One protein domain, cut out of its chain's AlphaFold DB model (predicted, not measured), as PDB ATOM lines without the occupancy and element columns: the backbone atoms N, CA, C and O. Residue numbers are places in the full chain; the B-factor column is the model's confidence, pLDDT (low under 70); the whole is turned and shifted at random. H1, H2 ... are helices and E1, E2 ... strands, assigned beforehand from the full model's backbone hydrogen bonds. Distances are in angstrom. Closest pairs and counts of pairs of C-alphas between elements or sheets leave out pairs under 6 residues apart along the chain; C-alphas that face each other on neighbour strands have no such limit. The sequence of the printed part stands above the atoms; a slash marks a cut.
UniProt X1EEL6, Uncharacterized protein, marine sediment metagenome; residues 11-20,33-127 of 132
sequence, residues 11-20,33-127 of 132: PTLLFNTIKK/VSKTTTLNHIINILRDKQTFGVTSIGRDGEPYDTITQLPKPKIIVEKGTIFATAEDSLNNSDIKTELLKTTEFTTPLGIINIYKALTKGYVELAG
ATOM      1  N   PRO A  11     132.666 161.724 113.147       87.62
ATOM      2  CA  PRO A  11     133.438 162.855 113.662       87.62
ATOM      3  C   PRO A  11     133.188 163.156 115.143       87.62
ATOM      4  O   PRO A  11     134.137 163.435 115.880       87.62
ATOM      5  N   THR A  12     131.934 163.084 115.591       88.75
ATOM      6  CA  THR A  12     131.557 163.343 116.984       88.75
ATOM      7  C   THR A  12     132.060 162.225 117.893       88.75
ATOM      8  O   THR A  12     132.708 162.502 118.907       88.75
ATOM      9  N   LEU A  13     131.890 160.968 117.474       89.44
ATOM     10  CA  LEU A  13     132.431 159.803 118.174       89.44
ATOM     11  C   LEU A  13     133.957 159.895 118.329       89.44
ATOM     12  O   LEU A  13     134.501 159.659 119.414       89.44
ATOM     13  N   LEU A  14     134.661 160.260 117.254       88.38
ATOM     14  CA  LEU A  14     136.114 160.394 117.252       88.38
ATOM     15  C   LEU A  14     136.563 161.543 118.160       88.38
ATOM     16  O   LEU A  14     137.456 161.347 118.983       88.38
ATOM     17  N   PHE A  15     135.914 162.710 118.088       90.62
ATOM     18  CA  PHE A  15     136.194 163.834 118.985       90.62
ATOM     19  C   PHE A  15     136.021 163.446 120.459       90.62
ATOM     20  O   PHE A  15     136.915 163.677 121.273       90.62
ATOM     21  N   ASN A  16     134.906 162.799 120.801       90.19
ATOM     22  CA  ASN A  16     134.626 162.355 122.165       90.19
ATOM     23  C   ASN A  16     135.614 161.285 122.642       90.19
ATOM     24  O   ASN A  16     136.003 161.278 123.812       90.19
ATOM     25  N   THR A  17     136.066 160.413 121.742       89.50
ATOM     26  CA  THR A  17     137.125 159.439 122.026       89.50
ATOM     27  C   THR A  17     138.458 160.131 122.285       89.50
ATOM     28  O   THR A  17     139.132 159.806 123.263       89.50
ATOM     29  N   ILE A  18     138.820 161.128 121.472       90.00
ATOM     30  CA  ILE A  18     140.059 161.887 121.650       90.00
ATOM     31  C   ILE A  18     140.040 162.645 122.974       90.00
ATOM     32  O   ILE A  18     140.972 162.534 123.760       90.00
ATOM     33  N   LYS A  19     138.944 163.347 123.273       87.94
ATOM     34  CA  LYS A  19     138.784 164.128 124.505       87.94
ATOM     35  C   LYS A  19     138.946 163.286 125.777       87.94
ATOM     36  O   LYS A  19     139.421 163.792 126.791       87.94
ATOM     37  N   LYS A  20     138.557 162.007 125.741       90.50
ATOM     38  CA  LYS A  20     138.690 161.075 126.875       90.50
ATOM     39  C   LYS A  20     140.124 160.579 127.097       90.50
ATOM     40  O   LYS A  20     140.424 160.108 128.191       90.50
ATOM     41  N   VAL A  33     151.221 154.596 104.559       76.44
ATOM     42  CA  VAL A  33     149.921 154.028 104.990       76.44
ATOM     43  C   VAL A  33     148.965 155.076 105.573       76.44
ATOM     44  O   VAL A  33     148.257 154.823 106.542       76.44
ATOM     45  N   SER A  34     148.987 156.294 105.033       82.69
ATOM     46  CA  SER A  34     148.072 157.384 105.415       82.69
ATOM     47  C   SER A  34     148.157 157.879 106.870       82.69
ATOM     48  O   SER A  34     147.267 158.603 107.300       82.69
ATOM     49  N   LYS A  35     149.225 157.576 107.629       89.69
ATOM     50  CA  LYS A  35     149.406 158.071 109.016       89.69
ATOM     51  C   LYS A  35     149.265 159.592 109.119       89.69
ATOM     52  O   LYS A  35     148.465 160.092 109.902       89.69
ATOM     53  N   THR A  36     150.008 160.316 108.289       86.25
ATOM     54  CA  THR A  36     150.000 161.783 108.243       86.25
ATOM     55  C   THR A  36     148.641 162.323 107.785       86.25
ATOM     56  O   THR A  36     148.161 163.327 108.303       86.25
ATOM     57  N   THR A  37     147.960 161.616 106.878       88.12
ATOM     58  CA  THR A  37     146.583 161.936 106.469       88.12
ATOM     59  C   THR A  37     145.606 161.799 107.639       88.12
ATOM     60  O   THR A  37     144.811 162.705 107.883       88.12
ATOM     61  N   THR A  38     145.700 160.711 108.409       90.62
ATOM     62  CA  THR A  38     144.899 160.492 109.623       90.62
ATOM     63  C   THR A  38     145.186 161.558 110.679       90.62
ATOM     64  O   THR A  38     144.250 162.093 111.271       90.62
ATOM     65  N   LEU A  39     146.457 161.923 110.875       91.56
ATOM     66  CA  LEU A  39     146.852 163.003 111.781       91.56
ATOM     67  C   LEU A  39     146.189 164.327 111.386       91.56
ATOM     68  O   LEU A  39     145.555 164.967 112.221       91.56
ATOM     69  N   ASN A  40     146.267 164.705 110.111       90.62
ATOM     70  CA  ASN A  40     145.640 165.924 109.604       90.62
ATOM     71  C   ASN A  40     144.117 165.918 109.773       90.62
ATOM     72  O   ASN A  40     143.528 166.944 110.117       90.62
ATOM     73  N   HIS A  41     143.474 164.766 109.572       91.44
ATOM     74  CA  HIS A  41     142.040 164.630 109.801       91.44
ATOM     75  C   HIS A  41     141.676 164.868 111.275       91.44
ATOM     76  O   HIS A  41     140.748 165.622 111.567       91.44
ATOM     77  N   ILE A  42     142.452 164.300 112.204       92.06
ATOM     78  CA  ILE A  42     142.280 164.510 113.647       92.06
ATOM     79  C   ILE A  42     142.501 165.981 114.020       92.06
ATOM     80  O   ILE A  42     141.660 166.561 114.704       92.06
ATOM     81  N   ILE A  43     143.575 166.608 113.533       91.44
ATOM     82  CA  ILE A  43     143.843 168.035 113.766       91.44
ATOM     83  C   ILE A  43     142.653 168.888 113.309       91.44
ATOM     84  O   ILE A  43     142.207 169.774 114.035       91.44
ATOM     85  N   ASN A  44     142.085 168.589 112.138       90.56
ATOM     86  CA  ASN A  44     140.929 169.310 111.616       90.56
ATOM     87  C   ASN A  44     139.661 169.120 112.470       90.56
ATOM     88  O   ASN A  44     138.875 170.053 112.597       90.56
ATOM     89  N   ILE A  45     139.462 167.946 113.078       90.56
ATOM     90  CA  ILE A  45     138.346 167.697 114.008       90.56
ATOM     91  C   ILE A  45     138.513 168.486 115.313       90.56
ATOM     92  O   ILE A  45     137.509 168.947 115.869       90.56
ATOM     93  N   LEU A  46     139.754 168.621 115.794       89.88
ATOM     94  CA  LEU A  46     140.110 169.305 117.043       89.88
ATOM     95  C   LEU A  46     140.208 170.827 116.914       89.88
ATOM     96  O   LEU A  46     140.137 171.520 117.933       89.88
ATOM     97  N   ARG A  47     140.361 171.336 115.685       88.06
ATOM     98  CA  ARG A  47     140.401 172.767 115.365       88.06
ATOM     99  C   ARG A  47     139.299 173.517 116.114       88.06
ATOM    100  O   ARG A  47     138.146 173.092 116.115       88.06
ATOM    101  N   ASP A  48     139.683 174.618 116.757       86.81
ATOM    102  CA  ASP A  48     138.825 175.533 117.526       86.81
ATOM    103  C   ASP A  48     138.057 174.909 118.710       86.81
ATOM    104  O   ASP A  48     137.322 175.605 119.406       86.81
ATOM    105  N   LYS A  49     138.239 173.611 118.986       88.69
ATOM    106  CA  LYS A  49     137.549 172.892 120.067       88.69
ATOM    107  C   LYS A  49     138.467 172.539 121.226       88.69
ATOM    108  O   LYS A  49     138.001 172.442 122.360       88.69
ATOM    109  N   GLN A  50     139.747 172.287 120.953       86.88
ATOM    110  CA  GLN A  50     140.690 171.836 121.970       86.88
ATOM    111  C   GLN A  50     142.132 172.193 121.608       86.88
ATOM    112  O   GLN A  50     142.579 171.963 120.487       86.88
ATOM    113  N   THR A  51     142.889 172.687 122.589       88.31
ATOM    114  CA  THR A  51     144.348 172.795 122.478       88.31
ATOM    115  C   THR A  51     144.969 171.410 122.608       88.31
ATOM    116  O   THR A  51     144.654 170.670 123.540       88.31
ATOM    117  N   PHE A  52     145.873 171.061 121.700       92.56
ATOM    118  CA  PHE A  52     146.560 169.775 121.708       92.56
ATOM    119  C   PHE A  52     148.065 169.939 121.489       92.56
ATOM    120  O   PHE A  52     148.538 170.969 120.997       92.56
ATOM    121  N   GLY A  53     148.793 168.901 121.897       94.69
ATOM    122  CA  GLY A  53     150.203 168.694 121.602       94.69
ATOM    123  C   GLY A  53     150.369 167.762 120.400       94.69
ATOM    124  O   GLY A  53     149.597 166.812 120.276       94.69
ATOM    125  N   VAL A  54     151.365 167.983 119.543       94.94
ATOM    126  CA  VAL A  54     151.722 167.037 118.472       94.94
ATOM    127  C   VAL A  54     153.237 166.838 118.370       94.94
ATOM    128  O   VAL A  54     154.019 167.762 118.571       94.94
ATOM    129  N   THR A  55     153.660 165.610 118.095       94.25
ATOM    130  CA  THR A  55     155.058 165.231 117.853       94.25
ATOM    131  C   THR A  55     155.093 164.018 116.920       94.25
ATOM    132  O   THR A  55     154.054 163.387 116.702       94.25
ATOM    133  N   SER A  56     156.263 163.680 116.382       90.75
ATOM    134  CA  SER A  56     156.500 162.431 115.650       90.75
ATOM    135  C   SER A  56     157.704 161.683 116.227       90.75
ATOM    136  O   SER A  56     158.567 162.284 116.849       90.75
ATOM    137  N   ILE A  57     157.762 160.364 116.031       86.31
ATOM    138  CA  ILE A  57     158.949 159.533 116.314       86.31
ATOM    139  C   ILE A  57     159.936 159.501 115.136       86.31
ATOM    140  O   ILE A  57     161.055 159.018 115.264       86.31
ATOM    141  N   GLY A  58     159.505 159.962 113.964       83.00
ATOM    142  CA  GLY A  58     160.327 160.088 112.770       83.00
ATOM    143  C   GLY A  58     160.208 161.494 112.206       83.00
ATOM    144  O   GLY A  58     159.699 162.391 112.872       83.00
ATOM    145  N   ARG A  59     160.673 161.671 110.971       84.50
ATOM    146  CA  ARG A  59     160.401 162.877 110.191       84.50
ATOM    147  C   ARG A  59     159.058 162.702 109.477       84.50
ATOM    148  O   ARG A  59     158.873 161.705 108.778       84.50
ATOM    149  N   ASP A  60     158.139 163.630 109.705       82.81
ATOM    150  CA  ASP A  60     156.822 163.691 109.087       82.81
ATOM    151  C   ASP A  60     156.485 165.122 108.657       82.81
ATOM    152  O   ASP A  60     156.812 166.108 109.323       82.81
ATOM    153  N   GLY A  61     155.732 165.223 107.564       71.25
ATOM    154  CA  GLY A  61     155.290 166.495 107.007       71.25
ATOM    155  C   GLY A  61     156.271 167.104 106.012       71.25
ATOM    156  O   GLY A  61     155.954 168.162 105.482       71.25
ATOM    157  N   GLU A  62     157.406 166.467 105.704       76.06
ATOM    158  CA  GLU A  62     158.309 166.911 104.637       76.06
ATOM    159  C   GLU A  62     157.569 167.025 103.286       76.06
ATOM    160  O   GLU A  62     156.623 166.276 103.043       76.06
ATOM    161  N   PRO A  63     157.954 167.946 102.383       66.69
ATOM    162  CA  PRO A  63     157.202 168.191 101.149       66.69
ATOM    163  C   PRO A  63     157.241 167.016 100.160       66.69
ATOM    164  O   PRO A  63     156.300 166.850  99.384       66.69
ATOM    165  N   TYR A  64     158.289 166.191 100.207       71.31
ATOM    166  CA  TYR A  64     158.485 165.049  99.315       71.31
ATOM    167  C   TYR A  64     159.001 163.839 100.089       71.31
ATOM    168  O   TYR A  64     159.873 163.970 100.947       71.31
ATOM    169  N   ASP A  65     158.493 162.649  99.767       66.62
ATOM    170  CA  ASP A  65     159.064 161.406 100.287       66.62
ATOM    171  C   ASP A  65     160.466 161.175  99.702       66.62
ATOM    172  O   ASP A  65     160.656 161.212  98.488       66.62
ATOM    173  N   THR A  66     161.452 160.893 100.553       65.19
ATOM    174  CA  THR A  66     162.846 160.708 100.121       65.19
ATOM    175  C   THR A  66     163.077 159.459  99.268       65.19
ATOM    176  O   THR A  66     164.095 159.378  98.588       65.19
ATOM    177  N   ILE A  67     162.155 158.490  99.289       66.94
ATOM    178  CA  ILE A  67     162.242 157.244  98.521       66.94
ATOM    179  C   ILE A  67     161.400 157.353  97.250       66.94
ATOM    180  O   ILE A  67     161.880 157.032  96.168       66.94
ATOM    181  N   THR A  68     160.142 157.791  97.366       58.47
ATOM    182  CA  THR A  68     159.201 157.795  96.234       58.47
ATOM    183  C   THR A  68     159.172 159.108  95.453       58.47
ATOM    184  O   THR A  68     158.587 159.135  94.374       58.47
ATOM    185  N   GLN A  69     159.765 160.188  95.981       70.31
ATOM    186  CA  GLN A  69     159.724 161.560  95.438       70.31
ATOM    187  C   GLN A  69     158.308 162.123  95.228       70.31
ATOM    188  O   GLN A  69     158.130 163.172  94.608       70.31
ATOM    189  N   LEU A  70     157.284 161.453  95.760       64.56
ATOM    190  CA  LEU A  70     155.908 161.920  95.673       64.56
ATOM    191  C   LEU A  70     155.653 163.031  96.700       64.56
ATOM    192  O   LEU A  70     156.222 162.982  97.799       64.56
ATOM    193  N   PRO A  71     154.769 163.998  96.385       66.94
ATOM    194  CA  PRO A  71     154.338 165.006  97.341       66.94
ATOM    195  C   PRO A  71     153.747 164.357  98.592       66.94
ATOM    196  O   PRO A  71     152.889 163.473  98.502       66.94
ATOM    197  N   LYS A  72     154.179 164.817  99.765       70.75
ATOM    198  CA  LYS A  72     153.666 164.359 101.057       70.75
ATOM    199  C   LYS A  72     152.665 165.360 101.640       70.75
ATOM    200  O   LYS A  72     152.775 166.566 101.408       70.75
ATOM    201  N   PRO A  73     151.652 164.886 102.387       75.88
ATOM    202  CA  PRO A  73     150.703 165.778 103.034       75.88
ATOM    203  C   PRO A  73     151.413 166.613 104.105       75.88
ATOM    204  O   PRO A  73     151.967 166.077 105.064       75.88
ATOM    205  N   LYS A  74     151.350 167.938 103.953       87.06
ATOM    206  CA  LYS A  74     151.830 168.902 104.950       87.06
ATOM    207  C   LYS A  74     151.014 168.797 106.237       87.06
ATOM    208  O   LYS A  74     149.798 168.602 106.174       87.06
ATOM    209  N   ILE A  75     151.657 168.977 107.388       92.31
ATOM    210  CA  ILE A  75     150.971 169.063 108.683       92.31
ATOM    211  C   ILE A  75     150.672 170.532 108.962       92.31
ATOM    212  O   ILE A  75     151.587 171.348 109.052       92.31
ATOM    213  N   ILE A  76     149.390 170.879 109.062       92.06
ATOM    214  CA  ILE A  76     148.951 172.248 109.350       92.06
ATOM    215  C   ILE A  76     148.432 172.298 110.777       92.06
ATOM    216  O   ILE A  76     147.462 171.614 111.100       92.06
ATOM    217  N   VAL A  77     149.047 173.128 111.613       93.81
ATOM    218  CA  VAL A  77     148.615 173.344 112.998       93.81
ATOM    219  C   VAL A  77     147.957 174.710 113.152       93.81
ATOM    220  O   VAL A  77     148.217 175.636 112.379       93.81
ATOM    221  N   GLU A  78     147.083 174.834 114.146       93.44
ATOM    222  CA  GLU A  78     146.388 176.083 114.449       93.44
ATOM    223  C   GLU A  78     147.177 176.917 115.466       93.44
ATOM    224  O   GLU A  78     148.056 176.422 116.177       93.44
ATOM    225  N   LYS A  79     146.848 178.210 115.563       94.69
ATOM    226  CA  LYS A  79     147.413 179.073 116.605       94.69
ATOM    227  C   LYS A  79     147.124 178.474 117.985       94.69
ATOM    228  O   LYS A  79     145.992 178.125 118.300       94.69
ATOM    229  N   GLY A  80     148.144 178.422 118.832       95.50
ATOM    230  CA  GLY A  80     148.070 177.873 120.181       95.50
ATOM    231  C   GLY A  80     148.383 176.381 120.278       95.50
ATOM    232  O   GLY A  80     148.584 175.913 121.397       95.50
ATOM    233  N   THR A  81     148.485 175.648 119.159       96.00
ATOM    234  CA  THR A  81     148.977 174.262 119.166       96.00
ATOM    235  C   THR A  81     150.383 174.210 119.758       96.00
ATOM    236  O   THR A  81     151.246 175.022 119.416       96.00
ATOM    237  N   ILE A  82     150.612 173.241 120.641       97.31
ATOM    238  CA  ILE A  82     151.941 172.933 121.164       97.31
ATOM    239  C   ILE A  82     152.518 171.811 120.304       97.31
ATOM    240  O   ILE A  82     151.812 170.864 119.963       97.31
ATOM    241  N   PHE A  83     153.787 171.887 119.940       97.25
ATOM    242  CA  PHE A  83     154.428 170.806 119.205       97.25
ATOM    243  C   PHE A  83     155.883 170.635 119.602       97.25
ATOM    244  O   PHE A  83     156.535 171.589 120.017       97.25
ATOM    245  N   ALA A  84     156.375 169.406 119.490       97.00
ATOM    246  CA  ALA A  84     157.785 169.097 119.660       97.00
ATOM    247  C   ALA A  84     158.385 168.727 118.303       97.00
ATOM    248  O   ALA A  84     157.831 167.888 117.593       97.00
ATOM    249  N   THR A  85     159.486 169.377 117.936       96.88
ATOM    250  CA  THR A  85     160.205 169.091 116.692       96.88
ATOM    251  C   THR A  85     161.684 169.455 116.820       96.88
ATOM    252  O   THR A  85     162.053 170.260 117.682       96.88
ATOM    253  N   ALA A  86     162.521 168.854 115.978       95.69
ATOM    254  CA  ALA A  86     163.933 169.188 115.847       95.69
ATOM    255  C   ALA A  86     164.123 170.595 115.254       95.69
ATOM    256  O   ALA A  86     163.308 171.053 114.450       95.69
ATOM    257  N   GLU A  87     165.206 171.275 115.632       95.12
ATOM    258  CA  GLU A  87     165.541 172.630 115.161       95.12
ATOM    259  C   GLU A  87     165.556 172.755 113.633       95.12
ATOM    260  O   GLU A  87     164.917 173.660 113.092       95.12
ATOM    261  N   ASP A  88     166.179 171.816 112.917       94.25
ATOM    262  CA  ASP A  88     166.231 171.872 111.453       94.25
ATOM    263  C   ASP A  88     164.857 171.651 110.810       94.25
ATOM    264  O   ASP A  88     164.541 172.246 109.779       94.25
ATOM    265  N   SER A  89     163.996 170.842 111.429       94.19
ATOM    266  CA  SER A  89     162.616 170.676 110.965       94.19
ATOM    267  C   SER A  89     161.772 171.923 111.238       94.19
ATOM    268  O   SER A  89     160.939 172.292 110.406       94.19
ATOM    269  N   LEU A  90     162.023 172.654 112.329       95.50
ATOM    270  CA  LEU A  90     161.409 173.971 112.508       95.50
ATOM    271  C   LEU A  90     161.859 174.952 111.413       95.50
ATOM    272  O   LEU A  90     161.022 175.688 110.902       95.50
ATOM    273  N   ASN A  91     163.130 174.931 111.000       94.06
ATOM    274  CA  ASN A  91     163.629 175.791 109.915       94.06
ATOM    275  C   ASN A  91     162.952 175.506 108.562       94.06
ATOM    276  O   ASN A  91     162.819 176.409 107.738       94.06
ATOM    277  N   ASN A  92     162.485 174.273 108.347       92.62
ATOM    278  CA  ASN A  92     161.702 173.894 107.167       92.62
ATOM    279  C   ASN A  92     160.207 174.235 107.293       92.62
ATOM    280  O   ASN A  92     159.456 174.047 106.338       92.62
ATOM    281  N   SER A  93     159.757 174.706 108.457       94.06
ATOM    282  CA  SER A  93     158.357 175.029 108.736       94.06
ATOM    283  C   SER A  93     158.010 176.466 108.330       94.06
ATOM    284  O   SER A  93     158.859 177.352 108.323       94.06
ATOM    285  N   ASP A  94     156.734 176.725 108.034       95.56
ATOM    286  CA  ASP A  94     156.218 178.067 107.726       95.56
ATOM    287  C   ASP A  94     155.195 178.463 108.794       95.56
ATOM    288  O   ASP A  94     153.979 178.269 108.648       95.56
ATOM    289  N   ILE A  95     155.718 178.902 109.942       96.81
ATOM    290  CA  ILE A  95     154.934 179.237 111.128       96.81
ATOM    291  C   ILE A  95     155.723 180.154 112.072       96.81
ATOM    292  O   ILE A  95     156.936 180.028 112.219       96.81
ATOM    293  N   LYS A  96     155.034 181.065 112.771       98.06
ATOM    294  CA  LYS A  96     155.631 181.816 113.886       98.06
ATOM    295  C   LYS A  96     155.474 181.029 115.178       98.06
ATOM    296  O   LYS A  96     154.369 180.568 115.473       98.06
ATOM    297  N   THR A  97     156.534 180.931 115.971       98.31
ATOM    298  CA  THR A  97     156.545 180.133 117.203       98.31
ATOM    299  C   THR A  97     157.098 180.890 118.400       98.31
ATOM    300  O   THR A  97     157.832 181.866 118.274       98.31
ATOM    301  N   GLU A  98     156.723 180.409 119.577       98.38
ATOM    302  CA  GLU A  98     157.347 180.713 120.859       98.38
ATOM    303  C   GLU A  98     158.015 179.428 121.364       98.38
ATOM    304  O   GLU A  98     157.363 178.383 121.431       98.38
ATOM    305  N   LEU A  99     159.306 179.483 121.700       98.31
ATOM    306  CA  LEU A  99     160.000 178.370 122.348       98.31
ATOM    307  C   LEU A  99     159.525 178.267 123.801       98.31
ATOM    308  O   LEU A  99     159.721 179.190 124.584       98.31
ATOM    309  N   LEU A 100     158.922 177.135 124.164       98.31
ATOM    310  CA  LEU A 100     158.466 176.869 125.530       98.31
ATOM    311  C   LEU A 100     159.519 176.136 126.360       98.31
ATOM    312  O   LEU A 100     159.640 176.379 127.559       98.31
ATOM    313  N   LYS A 101     160.235 175.186 125.745       98.06
ATOM    314  CA  LYS A 101     161.233 174.366 126.438       98.06
ATOM    315  C   LYS A 101     162.223 173.744 125.461       98.06
ATOM    316  O   LYS A 101     161.813 173.065 124.525       98.06
ATOM    317  N   THR A 102     163.508 173.874 125.764       97.44
ATOM    318  CA  THR A 102     164.557 173.034 125.179       97.44
ATOM    319  C   THR A 102     164.640 171.716 125.936       97.44
ATOM    320  O   THR A 102     164.611 171.703 127.171       97.44
ATOM    321  N   THR A 103     164.662 170.596 125.213       94.50
ATOM    322  CA  THR A 103     164.793 169.265 125.824       94.50
ATOM    323  C   THR A 103     166.239 168.778 125.760       94.50
ATOM    324  O   THR A 103     167.087 169.397 125.127       94.50
ATOM    325  N   GLU A 104     166.525 167.659 126.419       93.19
ATOM    326  CA  GLU A 104     167.821 166.973 126.343       93.19
ATOM    327  C   GLU A 104     167.916 165.988 125.162       93.19
ATOM    328  O   GLU A 104     168.949 165.353 124.968       93.19
ATOM    329  N   PHE A 105     166.849 165.841 124.364       91.12
ATOM    330  CA  PHE A 105     166.830 164.915 123.236       91.12
ATOM    331  C   PHE A 105     167.494 165.541 122.010       91.12
ATOM    332  O   PHE A 105     167.009 166.531 121.463       91.12
ATOM    333  N   THR A 106     168.566 164.918 121.537       88.25
ATOM    334  CA  THR A 106     169.267 165.288 120.302       88.25
ATOM    335  C   THR A 106     169.024 164.287 119.186       88.25
ATOM    336  O   THR A 106     168.946 163.079 119.408       88.25
ATOM    337  N   THR A 107     168.949 164.798 117.962       88.44
ATOM    338  CA  THR A 107     168.850 164.013 116.730       88.44
ATOM    339  C   THR A 107     169.858 164.538 115.705       88.44
ATOM    340  O   THR A 107     170.390 165.633 115.886       88.44
ATOM    341  N   PRO A 108     170.095 163.829 114.587       89.44
ATOM    342  CA  PRO A 108     170.867 164.385 113.476       89.44
ATOM    343  C   PRO A 108     170.291 165.684 112.879       89.44
ATOM    344  O   PRO A 108     171.012 166.366 112.165       89.44
ATOM    345  N   LEU A 109     169.020 166.012 113.154       90.12
ATOM    346  CA  LEU A 109     168.331 167.240 112.723       90.12
ATOM    347  C   LEU A 109     168.343 168.343 113.805       90.12
ATOM    348  O   LEU A 109     167.565 169.295 113.742       90.12
ATOM    349  N   GLY A 110     169.167 168.184 114.845       92.50
ATOM    350  CA  GLY A 110     169.297 169.131 115.952       92.50
ATOM    351  C   GLY A 110     168.564 168.710 117.227       92.50
ATOM    352  O   GLY A 110     168.106 167.566 117.373       92.50
ATOM    353  N   ILE A 111     168.496 169.645 118.179       94.50
ATOM    354  CA  ILE A 111     167.857 169.434 119.483       94.50
ATOM    355  C   ILE A 111     166.336 169.433 119.310       94.50
ATOM    356  O   ILE A 111     165.774 170.238 118.567       94.50
ATOM    357  N   ILE A 112     165.647 168.527 120.004       95.38
ATOM    358  CA  ILE A 112     164.189 168.544 120.076       95.38
ATOM    359  C   ILE A 112     163.760 169.634 121.050       95.38
ATOM    360  O   ILE A 112     164.081 169.606 122.241       95.38
ATOM    361  N   ASN A 113     162.964 170.564 120.552       97.44
ATOM    362  CA  ASN A 113     162.435 171.679 121.317       97.44
ATOM    363  C   ASN A 113     160.903 171.623 121.312       97.44
ATOM    364  O   ASN A 113     160.283 171.134 120.366       97.44
ATOM    365  N   ILE A 114     160.284 172.118 122.384       98.00
ATOM    366  CA  ILE A 114     158.834 172.266 122.507       98.00
ATOM    367  C   ILE A 114     158.480 173.713 122.192       98.00
ATOM    368  O   ILE A 114     158.933 174.633 122.875       98.00
ATOM    369  N   TYR A 115     157.620 173.898 121.201       98.31
ATOM    370  CA  TYR A 115     157.167 175.192 120.718       98.31
ATOM    371  C   TYR A 115     155.662 175.353 120.881       98.31
ATOM    372  O   TYR A 115     154.902 174.381 120.897       98.31
ATOM    373  N   LYS A 116     155.222 176.607 120.933       98.19
ATOM    374  CA  LYS A 116     153.827 177.006 120.772       98.19
ATOM    375  C   LYS A 116     153.662 177.771 119.469       98.19
ATOM    376  O   LYS A 116     154.383 178.732 119.212       98.19
ATOM    377  N   ALA A 117     152.681 177.380 118.668       97.69
ATOM    378  CA  ALA A 117     152.297 178.093 117.459       97.69
ATOM    379  C   ALA A 117     151.684 179.465 117.799       97.69
ATOM    380  O   ALA A 117     150.668 179.553 118.491       97.69
ATOM    381  N   LEU A 118     152.266 180.546 117.282       97.69
ATOM    382  CA  LEU A 118     151.728 181.909 117.383       97.69
ATOM    383  C   LEU A 118     150.803 182.256 116.208       97.69
ATOM    384  O   LEU A 118     149.960 183.149 116.326       97.69
ATOM    385  N   THR A 119     150.928 181.528 115.098       96.75
ATOM    386  CA  THR A 119     150.069 181.611 113.911       96.75
ATOM    387  C   THR A 119     149.605 180.219 113.496       96.75
ATOM    388  O   THR A 119     150.213 179.224 113.874       96.75
ATOM    389  N   LYS A 120     148.545 180.144 112.686       94.50
ATOM    390  CA  LYS A 120     148.293 178.950 111.877       94.50
ATOM    391  C   LYS A 120     149.432 178.802 110.869       94.50
ATOM    392  O   LYS A 120     149.861 179.811 110.309       94.50
ATOM    393  N   GLY A 121     149.906 177.585 110.640       93.56
ATOM    394  CA  GLY A 121     151.030 177.380 109.735       93.56
ATOM    395  C   GLY A 121     151.370 175.923 109.492       93.56
ATOM    396  O   GLY A 121     150.814 175.014 110.114       93.56
ATOM    397  N   TYR A 122     152.280 175.729 108.546       94.00
ATOM    398  CA  TYR A 122     152.851 174.430 108.236       94.00
ATOM    399  C   TYR A 122     153.973 174.112 109.223       94.00
ATOM    400  O   TYR A 122     154.818 174.965 109.479       94.00
ATOM    401  N   VAL A 123     153.978 172.884 109.741       94.69
ATOM    402  CA  VAL A 123     155.027 172.371 110.623       94.69
ATOM    403  C   VAL A 123     155.586 171.074 110.059       94.69
ATOM    404  O   VAL A 123     154.839 170.141 109.764       94.69
ATOM    405  N   GLU A 124     156.906 171.000 109.956       94.12
ATOM    406  CA  GLU A 124     157.627 169.743 109.803       94.12
ATOM    407  C   GLU A 124     157.943 169.184 111.198       94.12
ATOM    408  O   GLU A 124     158.526 169.863 112.051       94.12
ATOM    409  N   LEU A 125     157.513 167.950 111.457       93.88
ATOM    410  CA  LEU A 125     157.729 167.277 112.733       93.88
ATOM    411  C   LEU A 125     158.873 166.283 112.596       93.88
ATOM    412  O   LEU A 125     158.804 165.368 111.783       93.88
ATOM    413  N   ALA A 126     159.889 166.424 113.436       92.06
ATOM    414  CA  ALA A 126     160.925 165.424 113.620       92.06
ATOM    415  C   ALA A 126     161.153 165.206 115.109       92.06
ATOM    416  O   ALA A 126     161.443 166.155 115.831       92.06
ATOM    417  N   GLY A 127     161.021 163.967 115.569       87.19
ATOM    418  CA  GLY A 127     161.386 163.595 116.934       87.19
ATOM    419  C   GLY A 127     162.530 162.589 116.987       87.19
ATOM    420  O   GLY A 127     163.146 162.280 115.963       87.19
TER     421      GLY A 127
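What this domain is: This is residues 11 to 20 and 33 to 127 of the 132 residues of an uncharacterized protein of marine sediment metagenome (UniProt X1EEL6). A strongly twisted sheet of three strands, with E4 in the middle, and the short strand pair E1 and E5 make a small body, with H3 between the sheet and E5. H2 packs on E1 with residues 36 to 44, and H1 lies beyond H2 at the far end, crosswise to it. A long link, residues 47 to 74, runs from H2 past E2, to which residues 53 to 54 are paired, before it returns to E1. The printed part has 105 residues, with three named helices and five named strands in the order H1 H2 E1 E2 H3 E3 E4 E5; the sheets, E2 - E4 - E3 and E1 - E5, are antiparallel and the class is mixed, helices and strands. It is compact, with a radius of gyration of the C-alphas of 13.7 A and spans of 39 by 35 by 22 A.

How they stand to each other: In the larger sheet E4, residues 110 to 117, is the inner strand between the edge strands E2, residues 82 to 86, and E3, residues 97 to 107. N 83 and O 115 of E2 and E4 are within hydrogen-bond range at 2.9 A. E3 and E4 form a hairpin, with N 112 and O 105 at 2.8 A. E3 bends by 96 degrees at residue 104, and E4 by 59 degrees at residue 114. H3, residues 87 to 91, is on this sheet at a height over the sheet of 4.6 A, over none of its strands; the closest C-alphas of H3 and E4, those of Glu 87 and Gly 110, are 5.2 A apart. E2, H3 and E3 form a split strand-helix-strand unit, two strands running the same way with E4 between them, and its crossover is right-handed. E5, residues 121 to 123, is the antiparallel neighbour of E1, residues 75 to 77, with N 77 and O 121 at 3.0 A. The closest C-alphas of H3 and E5, those of Leu 90 and Val 123, are 6.8 A apart. H2, residues 35 to 46, comes closest to E1 at the C-alphas of Asn 40 and Ile 75, 6.3 A. H1, residues 11 to 20, only just touches H2, with 3 pairs of C-alphas within 8 A, made by residues 45 to 46 of H2 alone; the closest are those of Phe 15 and Ile 45, 6.7 A, and the lines are about perpendicular at 88 degrees. In H1, H2 and H3 every O i to N i+4 pair is within hydrogen-bond range.

Where its parts are: E3 is 20.3 A from first to last C-alpha, E4 19.3 A, H2 16.6 A, H1 14.3 A and E2 13.6 A. H1 begins at C-alpha 11 (133.438, 162.855, 113.662), E3 begins at C-alpha 97 (156.545, 180.133, 117.203), and E5 ends at C-alpha 123 (155.027, 172.371, 110.623).

The domain as a whole: The two C-alphas farthest apart, those of Thr 12 and Pro 108, are 39.5 A apart. Residues 21 to 32 are not printed, and C-alphas 20 and 33 are 25.6 A apart across the cut. The link from H2 to E1 is long; residues 59 to 60 in it are paired, antiparallel, with residues 125 to 126. The mean pLDDT of the printed part is 89.4, and it is under 70 at residue 63, residues 65 to 68 and residues 70 to 71.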